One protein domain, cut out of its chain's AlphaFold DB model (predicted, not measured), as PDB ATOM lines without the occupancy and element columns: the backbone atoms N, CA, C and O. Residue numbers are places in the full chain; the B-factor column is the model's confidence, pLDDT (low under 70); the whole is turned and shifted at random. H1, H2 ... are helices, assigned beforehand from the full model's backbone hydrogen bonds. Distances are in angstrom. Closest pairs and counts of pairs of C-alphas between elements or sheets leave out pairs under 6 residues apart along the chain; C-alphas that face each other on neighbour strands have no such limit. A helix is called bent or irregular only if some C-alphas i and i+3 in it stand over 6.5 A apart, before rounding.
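This is residues 11 to 143 of the 155 residues of the protein "DUF5069 domain-containing protein" of Lacunisphaera limnophila (UniProt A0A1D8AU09). A hairpin of two helices, H4 and H5, makes one end of a rounded body and the pair H7 and H8 makes the other, while H6 runs along one side between these ends. H1 and H3 fill the middle, H1 crossing H4, and the short H2 lies on the side away from H6. The printed part has 133 residues with eight named helices, H1 to H8 in order along the chain, and no named strand; the class is all helix. It is compact, with a radius of gyration of the C-alphas of 14.9 A and spans of 41 by 35 by 27 A.

H1, residues 17 to 28, is close to but not clearly touching H2, residues 34 to 37, where the closest C-alphas, of Lys 23 and Phe 36, are 7.5 A apart. H3, residues 46 to 53, is close to but not clearly touching H1, with C-alphas of Phe 20 and Asp 47 closest at 7.1 A. H4, residues 58 to 67, touches H1 about perpendicular at 80 degrees, closest at the C-alphas of Thr 24 and Ile 62, 6.6 A. H4 and H5, residues 73 to 80, touch as a helical hairpin, opposite ways at a shallow tilt of 32 degrees, only just short of steep; the C-alphas of Ile 65 and Val 75 are closest at 6.2 A. H1 and H5 are near each other. H6, residues 87 to 99, is close to but not clearly touching H3, with C-alphas of His 53 and Trp 93 closest at 7.3 A. H7, residues 108 to 119, is close to but not clearly touching H8, residues 131 to 138, the same way at a shallow tilt of 14 degrees, closest at the C-alphas of Phe 111 and Val 131, 6.5 A. H6 touches H8 with residues 97 to 99 alone, at a steep tilt of 53 degrees; the C-alphas of Pro 98 and Phe 132 are closest at 5.7 A. Every O i to N i+4 pair is within hydrogen-bond range in H1, H3, H4, H5, H7 and H8, against 7 of 9 in H6; H2 is too short for such a pair.

H1 begins at C-alpha 17 (-25.795, 44.221, 38.892) and is 16.2 A long. H4 measures 14.6 A and H7 15.7 A. H6 is 19.4 A long from C-alpha 87 (-39.457, 47.986, 37.818), and only just irregular: C-alphas 95 and 98 are 6.8 A apart. H8 ends at C-alpha 138 (-12.404, 40.330, 25.410).

The two C-alphas farthest apart, of Gly 81 and Gly 120, are 42.9 A apart. The printed part has no cut, and the link from H7 to H8 is long, 11 residues. The mean pLDDT of the printed part is 95.6, and no printed residue is under 70.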
ATOM      1  N   LEU A  11     -29.796  40.044  37.971       98.31
ATOM      2  CA  LEU A  11     -30.239  39.835  39.351       98.31
ATOM      3  C   LEU A  11     -31.284  40.907  39.651       98.31
ATOM      4  O   LEU A  11     -31.126  42.042  39.206       98.31
ATOM      5  N   ALA A  12     -32.371  40.551  40.342       97.12
ATOM      6  CA  ALA A  12     -33.498  41.466  40.560       97.12
ATOM      7  C   ALA A  12     -34.036  42.091  39.248       97.12
ATOM      8  O   ALA A  12     -34.466  43.242  39.210       97.12
ATOM      9  N   GLY A  13     -33.956  41.345  38.139       97.62
ATOM     10  CA  GLY A  13     -34.333  41.817  36.803       97.62
ATOM     11  C   GLY A  13     -33.371  42.833  36.173       97.62
ATOM     12  O   GLY A  13     -33.586  43.207  35.022       97.62
ATOM     13  N   CYS A  14     -32.311  43.254  36.866       98.44
ATOM     14  CA  CYS A  14     -31.386  44.295  36.434       98.44
ATOM     15  C   CYS A  14     -30.098  43.704  35.849       98.44
ATOM     16  O   CYS A  14     -29.436  42.884  36.490       98.44
ATOM     17  N   VAL A  15     -29.742  44.129  34.633       98.50
ATOM     18  CA  VAL A  15     -28.445  43.808  34.019       98.50
ATOM     19  C   VAL A  15     -27.317  44.572  34.713       98.50
ATOM     20  O   VAL A  15     -27.556  45.574  35.387       98.50
ATOM     21  N   TRP A  16     -26.072  44.141  34.520       98.31
ATOM     22  CA  TRP A  16     -24.864  44.689  35.155       98.31
ATOM     23  C   TRP A  16     -24.736  44.463  36.671       98.31
ATOM     24  O   TRP A  16     -23.616  44.268  37.140       98.31
ATOM     25  N   LEU A  17     -25.833  44.429  37.437       98.44
ATOM     26  CA  LEU A  17     -25.795  44.221  38.892       98.44
ATOM     27  C   LEU A  17     -25.008  42.952  39.299       98.44
ATOM     28  O   LEU A  17     -24.104  43.079  40.127       98.44
ATOM     29  N   PRO A  18     -25.237  41.763  38.699       98.44
ATOM     30  CA  PRO A  18     -24.425  40.567  38.959       98.44
ATOM     31  C   PRO A  18     -22.920  40.792  38.790       98.44
ATOM     32  O   PRO A  18     -22.117  40.457  39.659       98.44
ATOM     33  N   ARG A  19     -22.535  41.419  37.677       98.06
ATOM     34  CA  ARG A  19     -21.135  41.688  37.352       98.06
ATOM     35  C   ARG A  19     -20.516  42.690  38.323       98.06
ATOM     36  O   ARG A  19     -19.374  42.521  38.741       98.06
ATOM     37  N   PHE A  20     -21.267  43.718  38.714       98.19
ATOM     38  CA  PHE A  20     -20.834  44.682  39.722       98.19
ATOM     39  C   PHE A  20     -20.605  44.020  41.091       98.19
ATOM     40  O   PHE A  20     -19.629  44.346  41.773       98.19
ATOM     41  N   ILE A  21     -21.464  43.070  41.477       98.31
ATOM     42  CA  ILE A  21     -21.298  42.277  42.702       98.31
ATOM     43  C   ILE A  21     -19.993  41.484  42.649       98.31
ATOM     44  O   ILE A  21     -19.209  41.559  43.594       98.31
ATOM     45  N   ASP A  22     -19.721  40.787  41.543       97.88
ATOM     46  CA  ASP A  22     -18.487  40.007  41.391       97.88
ATOM     47  C   ASP A  22     -17.247  40.901  41.498       97.88
ATOM     48  O   ASP A  22     -16.355  40.628  42.302       97.88
ATOM     49  N   LYS A  23     -17.227  42.026  40.768       97.38
ATOM     50  CA  LYS A  23     -16.140  43.018  40.851       97.38
ATOM     51  C   LYS A  23     -15.932  43.509  42.281       97.38
ATOM     52  O   LYS A  23     -14.800  43.613  42.740       97.38
ATOM     53  N   THR A  24     -17.017  43.791  42.994       97.81
ATOM     54  CA  THR A  24     -16.952  44.278  44.375       97.81
ATOM     55  C   THR A  24     -16.440  43.207  45.332       97.81
ATOM     56  O   THR A  24     -15.634  43.517  46.201       97.81
ATOM     57  N   ARG A  25     -16.834  41.940  45.161       97.44
ATOM     58  CA  ARG A  25     -16.304  40.827  45.961       97.44
ATOM     59  C   ARG A  25     -14.799  40.665  45.756       97.44
ATOM     60  O   ARG A  25     -14.066  40.590  46.738       97.44
ATOM     61  N   TYR A  26     -14.325  40.697  44.511       97.19
ATOM     62  CA  TYR A  26     -12.888  40.656  44.229       97.19
ATOM     63  C   TYR A  26     -12.149  41.900  44.737       97.19
ATOM     64  O   TYR A  26     -11.036  41.780  45.245       97.19
ATOM     65  N   TYR A  27     -12.763  43.084  44.655       96.44
ATOM     66  CA  TYR A  27     -12.205  44.315  45.216       96.44
ATOM     67  C   TYR A  27     -12.034  44.210  46.736       96.44
ATOM     68  O   TYR A  27     -10.957  44.493  47.253       96.44
ATOM     69  N   LEU A  28     -13.067  43.748  47.446       95.88
ATOM     70  CA  LEU A  28     -13.043  43.543  48.898       95.88
ATOM     71  C   LEU A  28     -12.032  42.470  49.325       95.88
ATOM     72  O   LEU A  28     -11.459  42.576  50.405       95.88
ATOM     73  N   ALA A  29     -11.791  41.467  48.479       95.81
ATOM     74  CA  ALA A  29     -10.772  40.445  48.697       95.81
ATOM     75  C   ALA A  29      -9.343  40.908  48.342       95.81
ATOM     76  O   ALA A  29      -8.391  40.176  48.596       95.81
ATOM     77  N   GLY A  30      -9.172  42.094  47.746       95.75
ATOM     78  CA  GLY A  30      -7.869  42.582  47.284       95.75
ATOM     79  C   GLY A  30      -7.328  41.851  46.048       95.75
ATOM     80  O   GLY A  30      -6.134  41.919  45.775       95.75
ATOM     81  N   THR A  31      -8.186  41.151  45.302       96.06
ATOM     82  CA  THR A  31      -7.804  40.301  44.161       96.06
ATOM     83  C   THR A  31      -8.451  40.736  42.845       96.06
ATOM     84  O   THR A  31      -8.480  39.956  41.897       96.06
ATOM     85  N   LEU A  32      -9.048  41.930  42.772       95.88
ATOM     86  CA  LEU A  32      -9.595  42.465  41.521       95.88
ATOM     87  C   LEU A  32      -8.455  42.671  40.514       95.88
ATOM     88  O   LEU A  32      -7.467  43.327  40.844       95.88
ATOM     89  N   GLU A  33      -8.576  42.111  39.306       92.44
ATOM     90  CA  GLU A  33      -7.528  42.260  38.285       92.44
ATOM     91  C   GLU A  33      -7.318  43.749  37.917       92.44
ATOM     92  O   GLU A  33      -8.293  44.512  37.890       92.44
ATOM     93  N   PRO A  34      -6.074  44.183  37.616       88.94
ATOM     94  CA  PRO A  34      -5.740  45.595  37.385       88.94
ATOM     95  C   PRO A  34      -6.628  46.310  36.359       88.94
ATOM     96  O   PRO A  34      -7.063  47.440  36.605       88.94
ATOM     97  N   ASP A  35      -6.976  45.631  35.265       85.94
ATOM     98  CA  ASP A  35      -7.814  46.175  34.189       85.94
ATOM     99  C   ASP A  35      -9.231  46.529  34.671       85.94
ATOM    100  O   ASP A  35      -9.883  47.422  34.126       85.94
ATOM    101  N   PHE A  36      -9.703  45.886  35.744       87.19
ATOM    102  CA  PHE A  36     -10.980  46.193  36.383       87.19
ATOM    103  C   PHE A  36     -10.863  47.191  37.534       87.19
ATOM    104  O   PHE A  36     -11.856  47.864  37.822       87.19
ATOM    105  N   VAL A  37      -9.691  47.319  38.169       85.38
ATOM    106  CA  VAL A  37      -9.448  48.272  39.268       85.38
ATOM    107  C   VAL A  37      -9.602  49.708  38.782       85.38
ATOM    108  O   VAL A  37     -10.326  50.485  39.402       85.38
ATOM    109  N   LEU A  38      -8.973  50.057  37.655       84.50
ATOM    110  CA  LEU A  38      -9.017  51.417  37.112       84.50
ATOM    111  C   LEU A  38     -10.456  51.916  36.839       84.50
ATOM    112  O   LEU A  38     -10.796  53.015  37.281       84.50
ATOM    113  N   PRO A  39     -11.338  51.150  36.161       89.19
ATOM    114  CA  PRO A  39     -12.719  51.572  35.940       89.19
ATOM    115  C   PRO A  39     -13.659  51.332  37.137       89.19
ATOM    116  O   PRO A  39     -14.828  51.722  37.053       89.19
ATOM    117  N   TYR A  40     -13.220  50.688  38.226       94.31
ATOM    118  CA  TYR A  40     -14.105  50.312  39.335       94.31
ATOM    119  C   TYR A  40     -14.740  51.534  40.016       94.31
ATOM    120  O   TYR A  40     -14.060  52.391  40.584       94.31
ATOM    121  N   CYS A  41     -16.072  51.618  39.955       95.31
ATOM    122  CA  CYS A  41     -16.870  52.772  40.400       95.31
ATOM    123  C   CYS A  41     -16.479  54.127  39.775       95.31
ATOM    124  O   CYS A  41     -16.864  55.173  40.302       95.31
ATOM    125  N   HIS A  42     -15.727  54.146  38.670       94.44
ATOM    126  CA  HIS A  42     -15.286  55.399  38.064       94.44
ATOM    127  C   HIS A  42     -16.469  56.121  37.377       94.44
ATOM    128  O   HIS A  42     -17.203  55.474  36.625       94.44
ATOM    129  N   PRO A  43     -16.661  57.450  37.547       92.38
ATOM    130  CA  PRO A  43     -17.836  58.172  37.032       92.38
ATOM    131  C   PRO A  43     -18.045  58.097  35.515       92.38
ATOM    132  O   PRO A  43     -19.170  58.225  35.038       92.38
ATOM    133  N   VAL A  44     -16.963  57.910  34.754       92.56
ATOM    134  CA  VAL A  44     -17.012  57.788  33.285       92.56
ATOM    135  C   VAL A  44     -16.992  56.344  32.784       92.56
ATOM    136  O   VAL A  44     -16.878  56.139  31.582       92.56
ATOM    137  N   ALA A  45     -17.074  55.361  33.681       96.00
ATOM    138  CA  ALA A  45     -17.162  53.939  33.363       96.00
ATOM    139  C   ALA A  45     -18.570  53.401  33.663       96.00
ATOM    140  O   ALA A  45     -19.403  54.087  34.262       96.00
ATOM    141  N   THR A  46     -18.838  52.156  33.265       97.31
ATOM    142  CA  THR A  46     -20.155  51.519  33.427       97.31
ATOM    143  C   THR A  46     -20.636  51.506  34.874       97.31
ATOM    144  O   THR A  46     -21.796  51.818  35.120       97.31
ATOM    145  N   ASP A  47     -19.751  51.232  35.841       97.69
ATOM    146  CA  ASP A  47     -20.109  51.251  37.264       97.69
ATOM    147  C   ASP A  47     -20.600  52.635  37.701       97.69
ATOM    148  O   ASP A  47     -21.618  52.744  38.374       97.69
ATOM    149  N   GLY A  48     -19.909  53.707  37.300       97.31
ATOM    150  CA  GLY A  48     -20.324  55.072  37.618       97.31
ATOM    151  C   GLY A  48     -21.667  55.435  36.988       97.31
ATOM    152  O   GLY A  48     -22.506  56.047  37.647       97.31
ATOM    153  N   ALA A  49     -21.904  55.016  35.742       97.94
ATOM    154  CA  ALA A  49     -23.191  55.207  35.076       97.94
ATOM    155  C   ALA A  49     -24.325  54.433  35.769       97.94
ATOM    156  O   ALA A  49     -25.395  54.999  35.979       97.94
ATOM    157  N   PHE A  50     -24.072  53.184  36.175       98.38
ATOM    158  CA  PHE A  50     -25.011  52.348  36.927       98.38
ATOM    159  C   PHE A  50     -25.380  52.988  38.269       98.38
ATOM    160  O   PHE A  50     -26.556  53.202  38.560       98.38
ATOM    161  N   LEU A  51     -24.374  53.372  39.060       98.00
ATOM    162  CA  LEU A  51     -24.575  54.020  40.357       98.00
ATOM    163  C   LEU A  51     -25.347  55.336  40.219       98.00
ATOM    164  O   LEU A  51     -26.273  55.593  40.986       98.00
ATOM    165  N   LYS A  52     -25.010  56.149  39.209       97.56
ATOM    166  CA  LYS A  52     -25.709  57.405  38.922       97.56
ATOM    167  C   LYS A  52     -27.169  57.173  38.537       97.56
ATOM    168  O   LYS A  52     -28.025  57.892  39.040       97.56
ATOM    169  N   HIS A  53     -27.447  56.201  37.663       97.75
ATOM    170  CA  HIS A  53     -28.805  55.888  37.207       97.75
ATOM    171  C   HIS A  53     -29.717  55.547  38.385       97.75
ATOM    172  O   HIS A  53     -30.779  56.136  38.526       97.75
ATOM    173  N   PHE A  54     -29.271  54.674  39.288       97.88
ATOM    174  CA  PHE A  54     -30.075  54.235  40.432       97.88
ATOM    175  C   PHE A  54     -29.945  55.119  41.685       97.88
ATOM    176  O   PHE A  54     -30.505  54.785  42.730       97.88
ATOM    177  N   GLY A  55     -29.190  56.223  41.619       96.94
ATOM    178  CA  GLY A  55     -28.924  57.077  42.782       96.94
ATOM    179  C   GLY A  55     -28.284  56.307  43.944       96.94
ATOM    180  O   GLY A  55     -28.647  56.508  45.101       96.94
ATOM    181  N   ILE A  56     -27.393  55.364  43.640       97.00
ATOM    182  CA  ILE A  56     -26.718  54.514  44.624       97.00
ATOM    183  C   ILE A  56     -25.365  55.127  44.965       97.00
ATOM    184  O   ILE A  56     -24.550  55.408  44.086       97.00
ATOM    185  N   GLN A  57     -25.091  55.290  46.257       96.06
ATOM    186  CA  GLN A  57     -23.765  55.701  46.699       96.06
ATOM    187  C   GLN A  57     -22.812  54.502  46.691       96.06
ATOM    188  O   GLN A  57     -23.167  53.414  47.136       96.06
ATOM    189  N   LYS A  58     -21.568  54.709  46.239       95.38
ATOM    190  CA  LYS A  58     -20.542  53.651  46.174       95.38
ATOM    191  C   LYS A  58     -20.425  52.869  47.488       95.38
ATOM    192  O   LYS A  58     -20.441  51.645  47.471       95.38
ATOM    193  N   GLN A  59     -20.297  53.574  48.613       96.81
ATOM    194  CA  GLN A  59     -20.088  52.926  49.913       96.81
ATOM    195  C   GLN A  59     -21.306  52.123  50.369       96.81
ATOM    196  O   GLN A  59     -21.150  51.079  50.989       96.81
ATOM    197  N   GLU A  60     -22.504  52.572  50.006       96.44
ATOM    198  CA  GLU A  60     -23.754  51.915  50.371       96.44
ATOM    199  C   GLU A  60     -23.840  50.506  49.770       96.44
ATOM    200  O   GLU A  60     -24.038  49.530  50.488       96.44
ATOM    201  N   ILE A  61     -23.620  50.378  48.459       97.12
ATOM    202  CA  ILE A  61     -23.689  49.072  47.794       97.12
ATOM    203  C   ILE A  61     -22.511  48.162  48.157       97.12
ATOM    204  O   ILE A  61     -22.695  46.952  48.274       97.12
ATOM    205  N   ILE A  62     -21.315  48.723  48.377       97.69
ATOM    206  CA  ILE A  62     -20.156  47.945  48.843       97.69
ATOM    207  C   ILE A  62     -20.455  47.325  50.208       97.69
ATOM    208  O   ILE A  62     -20.177  46.145  50.408       97.69
ATOM    209  N   GLU A  63     -21.051  48.092  51.121       97.94
ATOM    210  CA  GLU A  63     -21.395  47.610  52.456       97.94
ATOM    211  C   GLU A  63     -22.432  46.484  52.408       97.94
ATOM    212  O   GLU A  63     -22.246  45.440  53.033       97.94
ATOM    213  N   VAL A  64     -23.476  46.630  51.591       97.88
ATOM    214  CA  VAL A  64     -24.483  45.575  51.391       97.88
ATOM    215  C   VAL A  64     -23.849  44.299  50.833       97.88
ATOM    216  O   VAL A  64     -24.120  43.203  51.321       97.88
ATOM    217  N   ILE A  65     -22.953  44.422  49.850       98.25
ATOM    218  CA  ILE A  65     -22.247  43.268  49.279       98.25
ATOM    219  C   ILE A  65     -21.324  42.625  50.319       98.25
ATOM    220  O   ILE A  65     -21.271  41.397  50.398       98.25
ATOM    221  N   ARG A  66     -20.642  43.416  51.152       97.69
ATOM    222  CA  ARG A  66     -19.779  42.917  52.231       97.69
ATOM    223  C   ARG A  66     -20.572  42.116  53.265       97.69
ATOM    224  O   ARG A  66     -20.126  41.051  53.682       97.69
ATOM    225  N   LEU A  67     -21.753  42.601  53.646       97.62
ATOM    226  CA  LEU A  67     -22.633  41.950  54.622       97.62
ATOM    227  C   LEU A  67     -23.368  40.726  54.048       97.62
ATOM    228  O   LEU A  67     -23.797  39.858  54.805       97.62
ATOM    229  N   SER A  68     -23.461  40.606  52.719       95.88
ATOM    230  CA  SER A  68     -24.174  39.509  52.047       95.88
ATOM    231  C   SER A  68     -23.561  38.115  52.239       95.88
ATOM    232  O   SER A  68     -24.164  37.121  51.838       95.88
ATOM    233  N   SER A  69     -22.357  38.021  52.825       92.00
ATOM    234  CA  SER A  69     -21.644  36.756  53.079       92.00
ATOM    235  C   SER A  69     -21.524  35.861  51.836       92.00
ATOM    236  O   SER A  69     -21.625  34.641  51.909       92.00
ATOM    237  N   GLY A  70     -21.336  36.483  50.667       92.19
ATOM    238  CA  GLY A  70     -21.187  35.788  49.386       92.19
ATOM    239  C   GLY A  70     -22.501  35.407  48.697       92.19
ATOM    240  O   GLY A  70     -22.457  34.904  47.578       92.19
ATOM    241  N   SER A  71     -23.657  35.681  49.307       96.81
ATOM    242  CA  SER A  71     -24.969  35.442  48.699       96.81
ATOM    243  C   SER A  71     -25.439  36.637  47.871       96.81
ATOM    244  O   SER A  71     -25.240  37.791  48.244       96.81
ATOM    245  N   ASP A  72     -26.088  36.384  46.739       98.00
ATOM    246  CA  ASP A  72     -26.693  37.443  45.923       98.00
ATOM    247  C   ASP A  72     -28.085  37.847  46.414       98.00
ATOM    248  O   ASP A  72     -28.503  38.979  46.172       98.00
ATOM    249  N   ALA A  73     -28.798  36.949  47.103       97.62
ATOM    250  CA  ALA A  73     -30.183  37.185  47.510       97.62
ATOM    251  C   ALA A  73     -30.339  38.447  48.385       97.62
ATOM    252  O   ALA A  73     -31.130  39.307  47.999       97.62
ATOM    253  N   PRO A  74     -29.522  38.674  49.440       97.69
ATOM    254  CA  PRO A  74     -29.621  39.895  50.243       97.69
ATOM    255  C   PRO A  74     -29.336  41.173  49.442       97.69
ATOM    256  O   PRO A  74     -29.923  42.221  49.699       97.69
ATOM    257  N   VAL A  75     -28.439  41.098  48.450       98.31
ATOM    258  CA  VAL A  75     -28.113  42.245  47.588       98.31
ATOM    259  C   VAL A  75     -29.273  42.547  46.640       98.31
ATOM    260  O   VAL A  75     -29.616  43.711  46.443       98.31
ATOM    261  N   GLY A  76     -29.891  41.508  46.072       97.94
ATOM    262  CA  GLY A  76     -31.072  41.626  45.220       97.94
ATOM    263  C   GLY A  76     -32.279  42.190  45.970       97.94
ATOM    264  O   GLY A  76     -32.913  43.119  45.477       97.94
ATOM    265  N   GLU A  77     -32.551  41.689  47.176       97.69
ATOM    266  CA  GLU A  77     -33.623  42.182  48.052       97.69
ATOM    267  C   GLU A  77     -33.408  43.650  48.434       97.69
ATOM    268  O   GLU A  77     -34.312  44.472  48.273       97.69
ATOM    269  N   TRP A  78     -32.190  44.008  48.863       97.81
ATOM    270  CA  TRP A  78     -31.836  45.399  49.147       97.81
ATOM    271  C   TRP A  78     -32.036  46.293  47.921       97.81
ATOM    272  O   TRP A  78     -32.596  47.380  48.040       97.81
ATOM    273  N   PHE A  79     -31.618  45.835  46.738       97.81
ATOM    274  CA  PHE A  79     -31.768  46.591  45.500       97.81
ATOM    275  C   PHE A  79     -33.248  46.831  45.173       97.81
ATOM    276  O   PHE A  79     -33.638  47.973  44.949       97.81
ATOM    277  N   GLN A  80     -34.094  45.797  45.227       96.12
ATOM    278  CA  GLN A  80     -35.535  45.909  44.949       96.12
ATOM    279  C   GLN A  80     -36.293  46.757  45.976       96.12
ATOM    280  O   GLN A  80     -37.290  47.387  45.629       96.12
ATOM    281  N   GLY A  81     -35.824  46.805  47.225       95.06
ATOM    282  CA  GLY A  81     -36.427  47.622  48.281       95.06
ATOM    283  C   GLY A  81     -36.268  49.136  48.084       95.06
ATOM    284  O   GLY A  81     -36.905  49.918  48.791       95.06
ATOM    285  N   ARG A  82     -35.432  49.585  47.138       95.38
ATOM    286  CA  ARG A  82     -35.187  51.011  46.881       95.38
ATOM    287  C   ARG A  82     -36.233  51.587  45.933       95.38
ATOM    288  O   ARG A  82     -36.435  51.080  44.833       95.38
ATOM    289  N   SER A  83     -36.785  52.751  46.274       88.25
ATOM    290  CA  SER A  83     -37.703  53.494  45.392       88.25
ATOM    291  C   SER A  83     -37.076  53.846  44.036       88.25
ATOM    292  O   SER A  83     -37.729  53.753  42.998       88.25
ATOM    293  N   ALA A  84     -35.784  54.181  44.033       87.19
ATOM    294  CA  ALA A  84     -35.013  54.459  42.824       87.19
ATOM    295  C   ALA A  84     -34.722  53.207  41.974       87.19
ATOM    296  O   ALA A  84     -34.171  53.343  40.890       87.19
ATOM    297  N   CYS A  85     -35.075  52.003  42.428       92.06
ATOM    298  CA  CYS A  85     -34.879  50.735  41.716       92.06
ATOM    299  C   CYS A  85     -36.220  50.068  41.364       92.06
ATOM    300  O   CYS A  85     -36.319  48.845  41.288       92.06
ATOM    301  N   SER A  86     -37.261  50.877  41.145       92.62
ATOM    302  CA  SER A  86     -38.562  50.396  40.673       92.62
ATOM    303  C   SER A  86     -38.449  49.640  39.342       92.62
ATOM    304  O   SER A  86     -37.516  49.859  38.564       92.62
ATOM    305  N   ALA A  87     -39.433  48.786  39.044       94.69
ATOM    306  CA  ALA A  87     -39.457  47.986  37.818       94.69
ATOM    307  C   ALA A  87     -39.262  48.836  36.547       94.69
ATOM    308  O   ALA A  87     -38.422  48.500  35.717       94.69
ATOM    309  N   ASN A  88     -39.941  49.985  36.450       95.38
ATOM    310  CA  ASN A  88     -39.810  50.902  35.311       95.38
ATOM    311  C   ASN A  88     -38.389  51.473  35.184       95.38
ATOM    312  O   ASN A  88     -37.883  51.660  34.081       95.38
ATOM    313  N   HIS A  89     -37.723  51.759  36.306       96.31
ATOM    314  CA  HIS A  89     -36.376  52.323  36.272       96.31
ATOM    315  C   HIS A  89     -35.314  51.265  35.951       96.31
ATOM    316  O   HIS A  89     -34.337  51.558  35.259       96.31
ATOM    317  N   VAL A  90     -35.541  50.026  36.401       98.19
ATOM    318  CA  VAL A  90     -34.762  48.847  36.003       98.19
ATOM    319  C   VAL A  90     -34.942  48.554  34.517       98.19
ATOM    320  O   VAL A  90     -33.959  48.294  33.829       98.19
ATOM    321  N   GLU A  91     -36.161  48.641  33.990       97.88
ATOM    322  CA  GLU A  91     -36.429  48.486  32.559       97.88
ATOM    323  C   GLU A  91     -35.715  49.565  31.732       97.88
ATOM    324  O   GLU A  91     -35.007  49.237  30.777       97.88
ATOM    325  N   ALA A  92     -35.800  50.831  32.154       97.81
ATOM    326  CA  ALA A  92     -35.079  51.931  31.518       97.81
ATOM    327  C   ALA A  92     -33.557  51.703  31.517       97.81
ATOM    328  O   ALA A  92     -32.897  51.922  30.497       97.81
ATOM    329  N   TRP A  93     -32.992  51.213  32.626       98.31
ATOM    330  CA  TRP A  93     -31.581  50.826  32.679       98.31
ATOM    331  C   TRP A  93     -31.268  49.681  31.719       98.31
ATOM    332  O   TRP A  93     -30.299  49.760  30.971       98.31
ATOM    333  N   ASN A  94     -32.081  48.627  31.706       98.44
ATOM    334  CA  ASN A  94     -31.859  47.463  30.852       98.44
ATOM    335  C   ASN A  94     -31.896  47.819  29.358       98.44
ATOM    336  O   ASN A  94     -31.167  47.211  28.575       98.44
ATOM    337  N   ALA A  95     -32.701  48.810  28.964       97.81
ATOM    338  CA  ALA A  95     -32.705  49.354  27.608       97.81
ATOM    339  C   ALA A  95     -31.468  50.228  27.323       97.81
ATOM    340  O   ALA A  95     -30.915  50.200  26.221       97.81
ATOM    341  N   LEU A  96     -31.004  50.997  28.312       98.25
ATOM    342  CA  LEU A  96     -29.858  51.898  28.191       98.25
ATOM    343  C   LEU A  96     -28.509  51.159  28.180       98.25
ATOM    344  O   LEU A  96     -27.656  51.450  27.340       98.25
ATOM    345  N   ALA A  97     -28.306  50.223  29.107       98.19
ATOM    346  CA  ALA A  97     -27.007  49.643  29.440       98.19
ATOM    347  C   ALA A  97     -26.266  49.011  28.242       98.19
ATOM    348  O   ALA A  97     -25.082  49.313  28.067       98.19
ATOM    349  N   PRO A  98     -26.918  48.240  27.345       97.44
ATOM    350  CA  PRO A  98     -26.251  47.671  26.168       97.44
ATOM    351  C   PRO A  98     -25.733  48.714  25.165       97.44
ATOM    352  O   PRO A  98     -24.952  48.373  24.274       97.44
ATOM    353  N   ASN A  99     -26.186  49.968  25.273       97.75
ATOM    354  CA  ASN A  99     -25.788  51.073  24.404       97.75
ATOM    355  C   ASN A  99     -24.692  51.959  25.022       97.75
ATOM    356  O   ASN A  99     -24.213  52.875  24.358       97.75
ATOM    357  N   LEU A 100     -24.269  51.708  26.266       97.94
ATOM    358  CA  LEU A 100     -23.196  52.476  26.902       97.94
ATOM    359  C   LEU A 100     -21.922  52.438  26.060       97.94
ATOM    360  O   LEU A 100     -21.509  51.382  25.588       97.94
ATOM    361  N   GLY A 101     -21.292  53.596  25.875       96.94
ATOM    362  CA  GLY A 101     -20.126  53.743  25.004       96.94
ATOM    363  C   GLY A 101     -20.452  54.167  23.569       96.94
ATOM    364  O   GLY A 101     -19.600  54.777  22.925       96.94
ATOM    365  N   ARG A 102     -21.677  53.946  23.075       96.81
ATOM    366  CA  ARG A 102     -22.080  54.392  21.731       96.81
ATOM    367  C   ARG A 102     -22.140  55.923  21.633       96.81
ATOM    368  O   ARG A 102     -22.397  56.584  22.644       96.81
ATOM    369  N   PRO A 103     -21.961  56.510  20.435       96.06
ATOM    370  CA  PRO A 103     -22.179  57.940  20.228       96.06
ATOM    371  C   PRO A 103     -23.569  58.374  20.712       96.06
ATOM    372  O   PRO A 103     -24.570  57.734  20.399       96.06
ATOM    373  N   GLY A 104     -23.628  59.446  21.505       96.75
ATOM    374  CA  GLY A 104     -24.873  59.959  22.095       96.75
ATOM    375  C   GLY A 104     -25.336  59.255  23.378       96.75
ATOM    376  O   GLY A 104     -26.265  59.736  24.022       96.75
ATOM    377  N   PHE A 105     -24.676  58.172  23.799       97.75
ATOM    378  CA  PHE A 105     -24.997  57.453  25.033       97.75
ATOM    379  C   PHE A 105     -23.993  57.764  26.156       97.75
ATOM    380  O   PHE A 105     -22.868  58.214  25.899       97.75
ATOM    381  N   PRO A 106     -24.357  57.525  27.432       97.75
ATOM    382  CA  PRO A 106     -23.421  57.669  28.538       97.75
ATOM    383  C   PRO A 106     -22.180  56.793  28.342       97.75
ATOM    384  O   PRO A 106     -22.192  55.814  27.595       97.75
ATOM    385  N   VAL A 107     -21.093  57.145  29.032       97.00
ATOM    386  CA  VAL A 107     -19.809  56.419  28.972       97.00
ATOM    387  C   VAL A 107     -19.107  56.509  27.604       97.00
ATOM    388  O   VAL A 107     -17.977  56.054  27.501       97.00
ATOM    389  N   HIS A 108     -19.655  57.193  26.585       97.12
ATOM    390  CA  HIS A 108     -19.005  57.332  25.269       97.12
ATOM    391  C   HIS A 108     -17.536  57.778  25.349       97.12
ATOM    392  O   HIS A 108     -16.651  57.106  24.829       97.12
ATOM    393  N   ARG A 109     -17.240  58.852  26.094       95.12
ATOM    394  CA  ARG A 109     -15.856  59.321  26.281       95.12
ATOM    395  C   ARG A 109     -14.969  58.295  26.998       95.12
ATOM    396  O   ARG A 109     -13.805  58.151  26.640       95.12
ATOM    397  N   GLY A 110     -15.505  57.605  28.006       95.00
ATOM    398  CA  GLY A 110     -14.779  56.553  28.722       95.00
ATOM    399  C   GLY A 110     -14.482  55.354  27.823       95.00
ATOM    400  O   GLY A 110     -13.377  54.826  27.853       95.00
ATOM    401  N   PHE A 111     -15.427  54.991  26.959       95.62
ATOM    402  CA  PHE A 111     -15.255  53.942  25.965       95.62
ATOM    403  C   PHE A 111     -14.196  54.309  24.919       95.62
ATOM    404  O   PHE A 111     -13.317  53.504  24.647       95.62
ATOM    405  N   GLN A 112     -14.190  55.545  24.410       95.88
ATOM    406  CA  GLN A 112     -13.131  56.022  23.506       95.88
ATOM    407  C   GLN A 112     -11.743  55.999  24.166       95.88
ATOM    408  O   GLN A 112     -10.752  55.636  23.535       95.88
ATOM    409  N   PHE A 113     -11.659  56.352  25.453       94.31
ATOM    410  CA  PHE A 113     -10.412  56.240  26.211       94.31
ATOM    411  C   PHE A 113      -9.957  54.781  26.352       94.31
ATOM    412  O   PHE A 113      -8.777  54.495  26.156       94.31
ATOM    413  N   LEU A 114     -10.882  53.863  26.648       93.88
ATOM    414  CA  LEU A 114     -10.620  52.423  26.702       93.88
ATOM    415  C   LEU A 114     -10.106  51.909  25.348       93.88
ATOM    416  O   LEU A 114      -9.050  51.285  25.313       93.88
ATOM    417  N   LEU A 115     -10.773  52.257  24.240       94.69
ATOM    418  CA  LEU A 115     -10.341  51.882  22.887       94.69
ATOM    419  C   LEU A 115      -8.915  52.358  22.590       94.69
ATOM    420  O   LEU A 115      -8.069  51.583  22.150       94.69
ATOM    421  N   LYS A 116      -8.613  53.620  22.914       95.00
ATOM    422  CA  LYS A 116      -7.266  54.179  22.755       95.00
ATOM    423  C   LYS A 116      -6.215  53.462  23.604       95.00
ATOM    424  O   LYS A 116      -5.093  53.273  23.147       95.00
ATOM    425  N   THR A 117      -6.568  53.111  24.836       92.06
ATOM    426  CA  THR A 117      -5.629  52.548  25.814       92.06
ATOM    427  C   THR A 117      -5.269  51.105  25.487       92.06
ATOM    428  O   THR A 117      -4.094  50.756  25.554       92.06
ATOM    429  N   TYR A 118      -6.253  50.285  25.114       91.69
ATOM    430  CA  TYR A 118      -6.060  48.837  24.969       91.69
ATOM    431  C   TYR A 118      -6.006  48.353  23.516       91.69
ATOM    432  O   TYR A 118      -5.461  47.284  23.262       91.69
ATOM    433  N   TYR A 119      -6.498  49.143  22.556       94.25
ATOM    434  CA  TYR A 119      -6.582  48.751  21.139       94.25
ATOM    435  C   TYR A 119      -5.970  49.794  20.197       94.25
ATOM    436  O   TYR A 119      -6.263  49.816  19.007       94.25
ATOM    437  N   GLY A 120      -5.158  50.720  20.716       94.12
ATOM    438  CA  GLY A 120      -4.506  51.755  19.902       94.12
ATOM    439  C   GLY A 120      -5.457  52.804  19.310       94.12
ATOM    440  O   GLY A 120      -5.010  53.693  18.592       94.12
ATOM    441  N   GLY A 121      -6.746  52.755  19.659       89.75
ATOM    442  CA  GLY A 121      -7.793  53.637  19.137       89.75
ATOM    443  C   GLY A 121      -8.631  53.008  18.029       89.75
ATOM    444  O   GLY A 121      -9.650  53.590  17.662       89.75
ATOM    445  N   ASP A 122      -8.247  51.825  17.555       90.75
ATOM    446  CA  ASP A 122      -8.999  51.083  16.555       90.75
ATOM    447  C   ASP A 122     -10.113  50.255  17.202       90.75
ATOM    448  O   ASP A 122     -10.059  49.872  18.373       90.75
ATOM    449  N   ILE A 123     -11.156  49.985  16.418       92.44
ATOM    450  CA  ILE A 123     -12.218  49.063  16.815       92.44
ATOM    451  C   ILE A 123     -11.713  47.638  16.536       92.44
ATOM    452  O   ILE A 123     -11.426  47.332  15.377       92.44
ATOM    453  N   PRO A 124     -11.620  46.755  17.549       94.19
ATOM    454  CA  PRO A 124     -10.991  45.443  17.384       94.19
ATOM    455  C   PRO A 124     -11.812  44.453  16.542       94.19
ATOM    456  O   PRO A 124     -11.254  43.518  15.975       94.19
ATOM    457  N   ASP A 125     -13.126  44.658  16.440       95.12
ATOM    458  CA  ASP A 125     -14.041  43.887  15.594       95.12
ATOM    459  C   ASP A 125     -15.217  44.792  15.178       95.12
ATOM    460  O   ASP A 125     -15.724  45.521  16.030       95.12
ATOM    461  N   PRO A 126     -15.711  44.763  13.924       92.56
ATOM    462  CA  PRO A 126     -16.804  45.634  13.467       92.56
ATOM    463  C   PRO A 126     -18.094  45.587  14.303       92.56
ATOM    464  O   PRO A 126     -18.904  46.511  14.236       92.56
ATOM    465  N   ARG A 127     -18.312  44.519  15.077       93.69
ATOM    466  CA  ARG A 127     -19.460  44.359  15.984       93.69
ATOM    467  C   ARG A 127     -19.245  45.033  17.344       93.69
ATOM    468  O   ARG A 127     -20.198  45.173  18.114       93.69
ATOM    469  N   VAL A 128     -18.018  45.452  17.658       95.69
ATOM    470  CA  VAL A 128     -17.670  46.191  18.875       95.69
ATOM    471  C   VAL A 128     -18.053  47.657  18.707       95.69
ATOM    472  O   VAL A 128     -17.334  48.469  18.138       95.69
ATOM    473  N   ASP A 129     -19.217  48.001  19.243       95.25
ATOM    474  CA  ASP A 129     -19.775  49.353  19.200       95.25
ATOM    475  C   ASP A 129     -20.169  49.909  20.578       95.25
ATOM    476  O   ASP A 129     -20.598  51.057  20.690       95.25
ATOM    477  N   SER A 130     -20.037  49.119  21.642       96.81
ATOM    478  CA  SER A 130     -20.431  49.486  22.997       96.81
ATOM    479  C   SER A 130     -19.523  48.825  24.030       96.81
ATOM    480  O   SER A 130     -18.755  47.910  23.732       96.81
ATOM    481  N   VAL A 131     -19.647  49.249  25.288       96.00
ATOM    482  CA  VAL A 131     -18.923  48.609  26.393       96.00
ATOM    483  C   VAL A 131     -19.331  47.138  26.550       96.00
ATOM    484  O   VAL A 131     -18.527  46.306  26.947       96.00
ATOM    485  N   PHE A 132     -20.575  46.783  26.225       96.56
ATOM    486  CA  PHE A 132     -21.038  45.398  26.338       96.56
ATOM    487  C   PHE A 132     -20.419  44.508  25.258       96.56
ATOM    488  O   PHE A 132     -20.069  43.365  25.547       96.56
ATOM    489  N   THR A 133     -20.273  45.023  24.035       96.94
ATOM    490  CA  THR A 133     -19.694  44.265  22.921       96.94
ATOM    491  C   THR A 133     -18.173  44.187  23.010       96.94
ATOM    492  O   THR A 133     -17.637  43.128  22.706       96.94
ATOM    493  N   VAL A 134     -17.477  45.215  23.520       95.94
ATOM    494  CA  VAL A 134     -16.027  45.094  23.781       95.94
ATOM    495  C   VAL A 134     -15.732  44.082  24.887       95.94
ATOM    496  O   VAL A 134     -14.839  43.264  24.727       95.94
ATOM    497  N   ILE A 135     -16.541  44.046  25.957       95.00
ATOM    498  CA  ILE A 135     -16.403  43.002  26.982       95.00
ATOM    499  C   ILE A 135     -16.638  41.635  26.338       95.00
ATOM    500  O   ILE A 135     -15.828  40.741  26.519       95.00
ATOM    501  N   ALA A 136     -17.689  41.472  25.531       95.75
ATOM    502  CA  ALA A 136     -17.944  40.206  24.842       95.75
ATOM    503  C   ALA A 136     -16.801  39.763  23.919       95.75
ATOM    504  O   ALA A 136     -16.535  38.567  23.821       95.75
ATOM    505  N   PHE A 137     -16.136  40.715  23.263       95.50
ATOM    506  CA  PHE A 137     -14.923  40.468  22.492       95.50
ATOM    507  C   PHE A 137     -13.792  39.959  23.397       95.50
ATOM    508  O   PHE A 137     -13.270  38.873  23.154       95.50
ATOM    509  N   ASP A 138     -13.486  40.679  24.481       93.81
ATOM    510  CA  ASP A 138     -12.404  40.330  25.410       93.81
ATOM    511  C   ASP A 138     -12.631  38.995  26.131       93.81
ATOM    512  O   ASP A 138     -11.689  38.229  26.333       93.81
ATOM    513  N   GLU A 139     -13.875  38.689  26.524       93.88
ATOM    514  CA  GLU A 139     -14.217  37.422  27.190       93.88
ATOM    515  C   GLU A 139     -14.611  36.304  26.208       93.88
ATOM    516  O   GLU A 139     -15.035  35.230  26.639       93.88
ATOM    517  N   GLY A 140     -14.436  36.524  24.899       94.62
ATOM    518  CA  GLY A 140     -14.498  35.477  23.877       94.62
ATOM    519  C   GLY A 140     -15.894  34.924  23.583       94.62
ATOM    520  O   GLY A 140     -16.009  33.790  23.128       94.62
ATOM    521  N   TYR A 141     -16.954  35.699  23.833       94.25
ATOM    522  CA  TYR A 141     -18.344  35.301  23.558       94.25
ATOM    523  C   TYR A 141     -19.075  36.247  22.592       94.25
ATOM    524  O   TYR A 141     -20.299  36.194  22.478       94.25
ATOM    525  N   LEU A 142     -18.351  37.110  21.869       93.75
ATOM    526  CA  LEU A 142     -18.937  38.045  20.899       93.75
ATOM    527  C   LEU A 142     -19.804  37.345  19.835       93.75
ATOM    528  O   LEU A 142     -20.853  37.872  19.476       93.75
ATOM    529  N   GLU A 143     -19.410  36.148  19.389       90.69
ATOM    530  CA  GLU A 143     -20.156  35.335  18.413       90.69
ATOM    531  C   GLU A 143     -21.532  34.875  18.918       90.69
ATOM    532  O   GLU A 143     -22.437  34.621  18.128       90.69
TER     533      GLU A 143